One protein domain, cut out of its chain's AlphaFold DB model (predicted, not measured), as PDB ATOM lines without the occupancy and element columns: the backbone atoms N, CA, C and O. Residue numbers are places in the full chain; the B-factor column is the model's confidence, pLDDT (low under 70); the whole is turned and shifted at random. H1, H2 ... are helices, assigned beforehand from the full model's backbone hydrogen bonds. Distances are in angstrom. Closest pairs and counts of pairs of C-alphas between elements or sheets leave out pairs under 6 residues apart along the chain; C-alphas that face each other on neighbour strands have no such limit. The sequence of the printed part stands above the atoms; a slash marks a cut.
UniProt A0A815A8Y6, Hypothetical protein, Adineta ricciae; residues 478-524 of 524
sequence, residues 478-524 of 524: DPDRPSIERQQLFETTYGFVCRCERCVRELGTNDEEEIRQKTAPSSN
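AT A GLANCE: This is residues 478 to 524 of the 524 residues of the protein "Hypothetical protein" of Adineta ricciae (UniProt A0A815A8Y6). Three short helices stand as a small triangle, steeply tilted to one another: H1 is the longest, H3 packs on its first part at residues 484 to 488, and H2 sits near that same end of H1. From the far end of H1 the link of residues 495 to 500 folds back to H2, and after H3 the last residues, 520 to 524, run away from the helices as a tail. The printed part has 47 residues with three named helices, in the order H1, H2, H3, and no named strand; the class is all helix. The whole is compact, with a radius of gyration of the C-alphas of 9.9 A, and the C-alphas span 29 by 23 by 18 A.

HOW THE PARTS SIT: Begin with H1, residues 483 to 494, and look at its first residues. There H1 touches H3, residues 512 to 519, with residues 484 to 488 of H1 alone; the closest C-alphas are those of Ile 484 and Thr 519, 5.1 A apart. These two helices run opposite ways at a steep tilt of 64 degrees. At Ser 483 alone, H1 only just touches H2, residues 501 to 507, with 3 pairs of C-alphas within 8 A. The closest pair there is the C-alphas of Ser 483 and Cys 503, 6.4 A apart, and the two helices run opposite ways at a steep tilt of 67 degrees. Turn next to Leu 507 and Ile 515: at 7.2 A their C-alphas are the closest of H2 and H3, which are close but not clearly touching. H2 and H3 run the same way at a steep tilt of 53 degrees. Along the backbone of H1, H2 and H3, every O i to N i+4 pair is within hydrogen-bond range.

IN THESE COORDINATES: Find C-alpha 483 at (143.951, 200.163, 65.300); from there H1 runs through 12 residues to C-alpha 494 at (144.046, 191.235, 52.331), 15.7 A away. H2 begins at Glu 501 and ends at Leu 507, 10.1 A from first to last C-alpha. H3 begins at Glu 512 and ends at C-alpha 519, at (137.343, 195.055, 65.339), 10.6 A from its first C-alpha.

THE WHOLE: Look for the two C-alphas farthest apart at Glu 501 and Asn 524, 30.5 A from each other. The printed part has no cut, and it ends at residue 524, the chain's last residue. The link from H2 to H3 is tight, with 4 residues, and the link from H1 to H2 is short, with 6. The mean pLDDT of the printed part is 87.7, and residues 522 to 524 are under 70, where the model's confidence is low.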
ATOM      1  N   ASP A 478     148.216 203.322  55.361       86.25
ATOM      2  CA  ASP A 478     148.640 204.436  56.195       86.25
ATOM      3  C   ASP A 478     148.757 203.986  57.671       86.25
ATOM      4  O   ASP A 478     147.748 203.574  58.261       86.25
ATOM      5  N   PRO A 479     149.966 204.010  58.268       82.00
ATOM      6  CA  PRO A 479     150.173 203.582  59.647       82.00
ATOM      7  C   PRO A 479     149.541 204.528  60.681       82.00
ATOM      8  O   PRO A 479     149.440 204.134  61.845       82.00
ATOM      9  N   ASP A 480     149.110 205.732  60.300       87.94
ATOM     10  CA  ASP A 480     148.529 206.713  61.228       87.94
ATOM     11  C   ASP A 480     147.039 206.457  61.513       87.94
ATOM     12  O   ASP A 480     146.471 207.015  62.452       87.94
ATOM     13  N   ARG A 481     146.409 205.543  60.765       92.44
ATOM     14  CA  ARG A 481     145.028 205.103  61.010       92.44
ATOM     15  C   ARG A 481     144.863 204.445  62.388       92.44
ATOM     16  O   ARG A 481     145.779 203.737  62.809       92.44
ATOM     17  N   PRO A 482     143.704 204.574  63.060       94.50
ATOM     18  CA  PRO A 482     143.400 203.863  64.309       94.50
ATOM     19  C   PRO A 482     143.477 202.334  64.183       94.50
ATOM     20  O   PRO A 482     143.209 201.781  63.118       94.50
ATOM     21  N   SER A 483     143.790 201.631  65.278       93.94
ATOM     22  CA  SER A 483     143.951 200.163  65.300       93.94
ATOM     23  C   SER A 483     142.771 199.406  64.687       93.94
ATOM     24  O   SER A 483     142.989 198.517  63.865       93.94
ATOM     25  N   ILE A 484     141.541 199.786  65.046       93.81
ATOM     26  CA  ILE A 484     140.307 199.162  64.552       93.81
ATOM     27  C   ILE A 484     140.196 199.315  63.030       93.81
ATOM     28  O   ILE A 484     140.036 198.320  62.328       93.81
ATOM     29  N   GLU A 485     140.370 200.532  62.503       93.06
ATOM     30  CA  GLU A 485     140.330 200.782  61.056       93.06
ATOM     31  C   GLU A 485     141.421 200.013  60.306       93.06
ATOM     32  O   GLU A 485     141.178 199.481  59.221       93.06
ATOM     33  N   ARG A 486     142.634 199.930  60.875       94.25
ATOM     34  CA  ARG A 486     143.731 199.161  60.276       94.25
ATOM     35  C   ARG A 486     143.356 197.684  60.150       94.25
ATOM     36  O   ARG A 486     143.495 197.133  59.063       94.25
ATOM     37  N   GLN A 487     142.847 197.062  61.218       94.50
ATOM     38  CA  GLN A 487     142.419 195.656  61.187       94.50
ATOM     39  C   GLN A 487     141.278 195.423  60.200       94.50
ATOM     40  O   GLN A 487     141.344 194.488  59.407       94.50
ATOM     41  N   GLN A 488     140.282 196.312  60.172       91.50
ATOM     42  CA  GLN A 488     139.196 196.238  59.197       91.50
ATOM     43  C   GLN A 488     139.723 196.302  57.760       91.50
ATOM     44  O   GLN A 488     139.284 195.524  56.918       91.50
ATOM     45  N   LEU A 489     140.691 197.173  57.458       89.31
ATOM     46  CA  LEU A 489     141.316 197.233  56.134       89.31
ATOM     47  C   LEU A 489     142.122 195.970  55.807       89.31
ATOM     48  O   LEU A 489     142.034 195.489  54.676       89.31
ATOM     49  N   PHE A 490     142.881 195.418  56.760       90.81
ATOM     50  CA  PHE A 490     143.626 194.173  56.541       90.81
ATOM     51  C   PHE A 490     142.697 193.002  56.255       90.81
ATOM     52  O   PHE A 490     142.885 192.313  55.256       90.81
ATOM     53  N   GLU A 491     141.639 192.853  57.039       87.81
ATOM     54  CA  GLU A 491     140.653 191.798  56.857       87.81
ATOM     55  C   GLU A 491     139.878 191.978  55.541       87.81
ATOM     56  O   GLU A 491     139.796 191.077  54.705       87.81
ATOM     57  N   THR A 492     139.369 193.186  55.284       80.75
ATOM     58  CA  THR A 492     138.547 193.458  54.095       80.75
ATOM     59  C   THR A 492     139.342 193.589  52.800       80.75
ATOM     60  O   THR A 492     138.741 193.465  51.736       80.75
ATOM     61  N   THR A 493     140.654 193.820  52.822       80.25
ATOM     62  CA  THR A 493     141.461 193.960  51.591       80.25
ATOM     63  C   THR A 493     142.352 192.748  51.356       80.25
ATOM     64  O   THR A 493     142.405 192.234  50.239       80.25
ATOM     65  N   TYR A 494     143.011 192.265  52.409       84.25
ATOM     66  CA  TYR A 494     144.046 191.235  52.331       84.25
ATOM     67  C   TYR A 494     143.628 189.902  52.975       84.25
ATOM     68  O   TYR A 494     144.219 188.879  52.645       84.25
ATOM     69  N   GLY A 495     142.595 189.898  53.826       85.38
ATOM     70  CA  GLY A 495     142.065 188.707  54.496       85.38
ATOM     71  C   GLY A 495     142.967 188.168  55.607       85.38
ATOM     72  O   GLY A 495     143.100 186.955  55.736       85.38
ATOM     73  N   PHE A 496     143.628 189.047  56.367       88.00
ATOM     74  CA  PHE A 496     144.426 188.650  57.530       88.00
ATOM     75  C   PHE A 496     144.266 189.623  58.701       88.00
ATOM     76  O   PHE A 496     143.954 190.799  58.515       88.00
ATOM     77  N   VAL A 497     144.600 189.140  59.900       91.25
ATOM     78  CA  VAL A 497     144.675 189.936  61.129       91.25
ATOM     79  C   VAL A 497     146.123 190.309  61.431       91.25
ATOM     80  O   VAL A 497     146.999 189.452  61.575       91.25
ATOM     81  N   CYS A 498     146.400 191.607  61.553       93.44
ATOM     82  CA  CYS A 498     147.743 192.086  61.860       93.44
ATOM     83  C   CYS A 498     148.063 191.888  63.347       93.44
ATOM     84  O   CYS A 498     147.483 192.539  64.212       93.44
ATOM     85  N   ARG A 499     149.053 191.044  63.640       93.44
ATOM     86  CA  ARG A 499     149.515 190.733  65.003       93.44
ATOM     87  C   ARG A 499     150.912 191.286  65.302       93.44
ATOM     88  O   ARG A 499     151.691 190.688  66.038       93.44
ATOM     89  N   CYS A 500     151.262 192.425  64.699       93.50
ATOM     90  CA  CYS A 500     152.519 193.107  65.009       93.50
ATOM     91  C   CYS A 500     152.502 193.698  66.430       93.50
ATOM     92  O   CYS A 500     151.434 193.952  66.990       93.50
ATOM     93  N   GLU A 501     153.686 193.997  66.972       92.94
ATOM     94  CA  GLU A 501     153.876 194.572  68.313       92.94
ATOM     95  C   GLU A 501     152.919 195.735  68.620       92.94
ATOM     96  O   GLU A 501     152.306 195.780  69.686       92.94
ATOM     97  N   ARG A 502     152.760 196.670  67.675       94.56
ATOM     98  CA  ARG A 502     151.883 197.833  67.849       94.56
ATOM     99  C   ARG A 502     150.413 197.436  67.964       94.56
ATOM    100  O   ARG A 502     149.727 197.948  68.840       94.56
ATOM    101  N   CYS A 503     149.932 196.526  67.117       94.94
ATOM    102  CA  CYS A 503     148.544 196.062  67.174       94.94
ATOM    103  C   CYS A 503     148.259 195.292  68.465       94.94
ATOM    104  O   CYS A 503     147.244 195.555  69.100       94.94
ATOM    105  N   VAL A 504     149.171 194.407  68.881       93.75
ATOM    106  CA  VAL A 504     149.037 193.656  70.139       93.75
ATOM    107  C   VAL A 504     148.972 194.609  71.332       93.75
ATOM    108  O   VAL A 504     148.116 194.457  72.200       93.75
ATOM    109  N   ARG A 505     149.826 195.640  71.348       95.81
ATOM    110  CA  ARG A 505     149.836 196.664  72.399       95.81
ATOM    111  C   ARG A 505     148.552 197.500  72.422       95.81
ATOM    112  O   ARG A 505     148.009 197.728  73.494       95.81
ATOM    113  N   GLU A 506     148.085 197.967  71.264       95.88
ATOM    114  CA  GLU A 506     146.902 198.836  71.156       95.88
ATOM    115  C   GLU A 506     145.579 198.089  71.418       95.88
ATOM    116  O   GLU A 506     144.634 198.698  71.908       95.88
ATOM    117  N   LEU A 507     145.496 196.789  71.102       95.31
ATOM    118  CA  LEU A 507     144.280 195.972  71.273       95.31
ATOM    119  C   LEU A 507     144.284 195.125  72.556       95.31
ATOM    120  O   LEU A 507     143.249 194.560  72.929       95.31
ATOM    121  N   GLY A 508     145.436 195.021  73.223       95.56
ATOM    122  CA  GLY A 508     145.613 194.279  74.471       95.56
ATOM    123  C   GLY A 508     145.545 192.757  74.324       95.56
ATOM    124  O   GLY A 508     145.344 192.071  75.318       95.56
ATOM    125  N   THR A 509     145.672 192.222  73.108       92.44
ATOM    126  CA  THR A 509     145.612 190.779  72.837       92.44
ATOM    127  C   THR A 509     146.393 190.419  71.571       92.44
ATOM    128  O   THR A 509     146.562 191.242  70.670       92.44
ATOM    129  N   ASN A 510     146.893 189.185  71.518       89.94
ATOM    130  CA  ASN A 510     147.527 188.574  70.344       89.94
ATOM    131  C   ASN A 510     146.676 187.418  69.777       89.94
ATOM    132  O   ASN A 510     147.084 186.751  68.823       89.94
ATOM    133  N   ASP A 511     145.515 187.160  70.381       91.12
ATOM    134  CA  ASP A 511     144.575 186.162  69.893       91.12
ATOM    135  C   ASP A 511     143.857 186.686  68.643       91.12
ATOM    136  O   ASP A 511     143.337 187.802  68.624       91.12
ATOM    137  N   GLU A 512     143.882 185.904  67.565       89.44
ATOM    138  CA  GLU A 512     143.326 186.338  66.283       89.44
ATOM    139  C   GLU A 512     141.804 186.516  66.347       89.44
ATOM    140  O   GLU A 512     141.278 187.489  65.804       89.44
ATOM    141  N   GLU A 513     141.107 185.607  67.027       91.31
ATOM    142  CA  GLU A 513     139.649 185.611  67.116       91.31
ATOM    143  C   GLU A 513     139.161 186.760  68.003       91.31
ATOM    144  O   GLU A 513     138.245 187.496  67.632       91.31
ATOM    145  N   GLU A 514     139.843 187.015  69.119       93.94
ATOM    146  CA  GLU A 514     139.557 188.167  69.973       93.94
ATOM    147  C   GLU A 514     139.770 189.499  69.228       93.94
ATOM    148  O   GLU A 514     138.970 190.429  69.370       93.94
ATOM    149  N   ILE A 515     140.809 189.606  68.385       92.94
ATOM    150  CA  ILE A 515     141.011 190.793  67.535       92.94
ATOM    151  C   ILE A 515     139.862 190.940  66.532       92.94
ATOM    152  O   ILE A 515     139.347 192.051  66.373       92.94
ATOM    153  N   ARG A 516     139.438 189.855  65.869       92.25
ATOM    154  CA  ARG A 516     138.301 189.880  64.928       92.25
ATOM    155  C   ARG A 516     137.036 190.384  65.615       92.25
ATOM    156  O   ARG A 516     136.384 191.283  65.094       92.25
ATOM    157  N   GLN A 517     136.745 189.889  66.815       92.25
ATOM    158  CA  GLN A 517     135.583 190.311  67.601       92.25
ATOM    159  C   GLN A 517     135.664 191.786  68.013       92.25
ATOM    160  O   GLN A 517     134.706 192.531  67.823       92.25
ATOM    161  N   LYS A 518     136.824 192.241  68.508       91.81
ATOM    162  CA  LYS A 518     137.049 193.644  68.908       91.81
ATOM    163  C   LYS A 518     136.984 194.638  67.748       91.81
ATOM    164  O   LYS A 518     136.774 195.825  67.982       91.81
ATOM    165  N   THR A 519     137.230 194.184  66.521       90.06
ATOM    166  CA  THR A 519     137.343 195.055  65.339       90.06
ATOM    167  C   THR A 519     136.230 194.868  64.317       90.06
ATOM    168  O   THR A 519     136.201 195.580  63.308       90.06
ATOM    169  N   ALA A 520     135.281 193.973  64.595       84.75
ATOM    170  CA  ALA A 520     134.082 193.803  63.795       84.75
ATOM    171  C   ALA A 520     133.346 195.150  63.641       84.75
ATOM    172  O   ALA A 520     133.257 195.919  64.605       84.75
ATOM    173  N   PRO A 521     132.830 195.476  62.443       75.00
ATOM    174  CA  PRO A 521     132.001 196.660  62.261       75.00
ATOM    175  C   PRO A 521     130.817 196.612  63.230       75.00
ATOM    176  O   PRO A 521     130.124 195.598  63.307       75.00
ATOM    177  N   SER A 522     130.572 197.698  63.962       60.12
ATOM    178  CA  SER A 522     129.371 197.826  64.784       60.12
ATOM    179  C   SER A 522     128.140 197.728  63.884       60.12
ATOM    180  O   SER A 522     127.988 198.534  62.967       60.12
ATOM    181  N   SER A 523     127.275 196.747  64.140       41.16
ATOM    182  CA  SER A 523     125.963 196.626  63.511       41.16
ATOM    183  C   SER A 523     125.053 197.749  64.019       41.16
ATOM    184  O   SER A 523     124.346 197.552  65.004       41.16
ATOM    185  N   ASN A 524     125.126 198.923  63.392       30.98
ATOM    186  CA  ASN A 524     124.205 200.043  63.603       30.98
ATOM    187  C   ASN A 524     123.505 200.400  62.300       30.98
ATOM    188  O   ASN A 524     124.217 200.524  61.276       30.98
TER     189      ASN A 524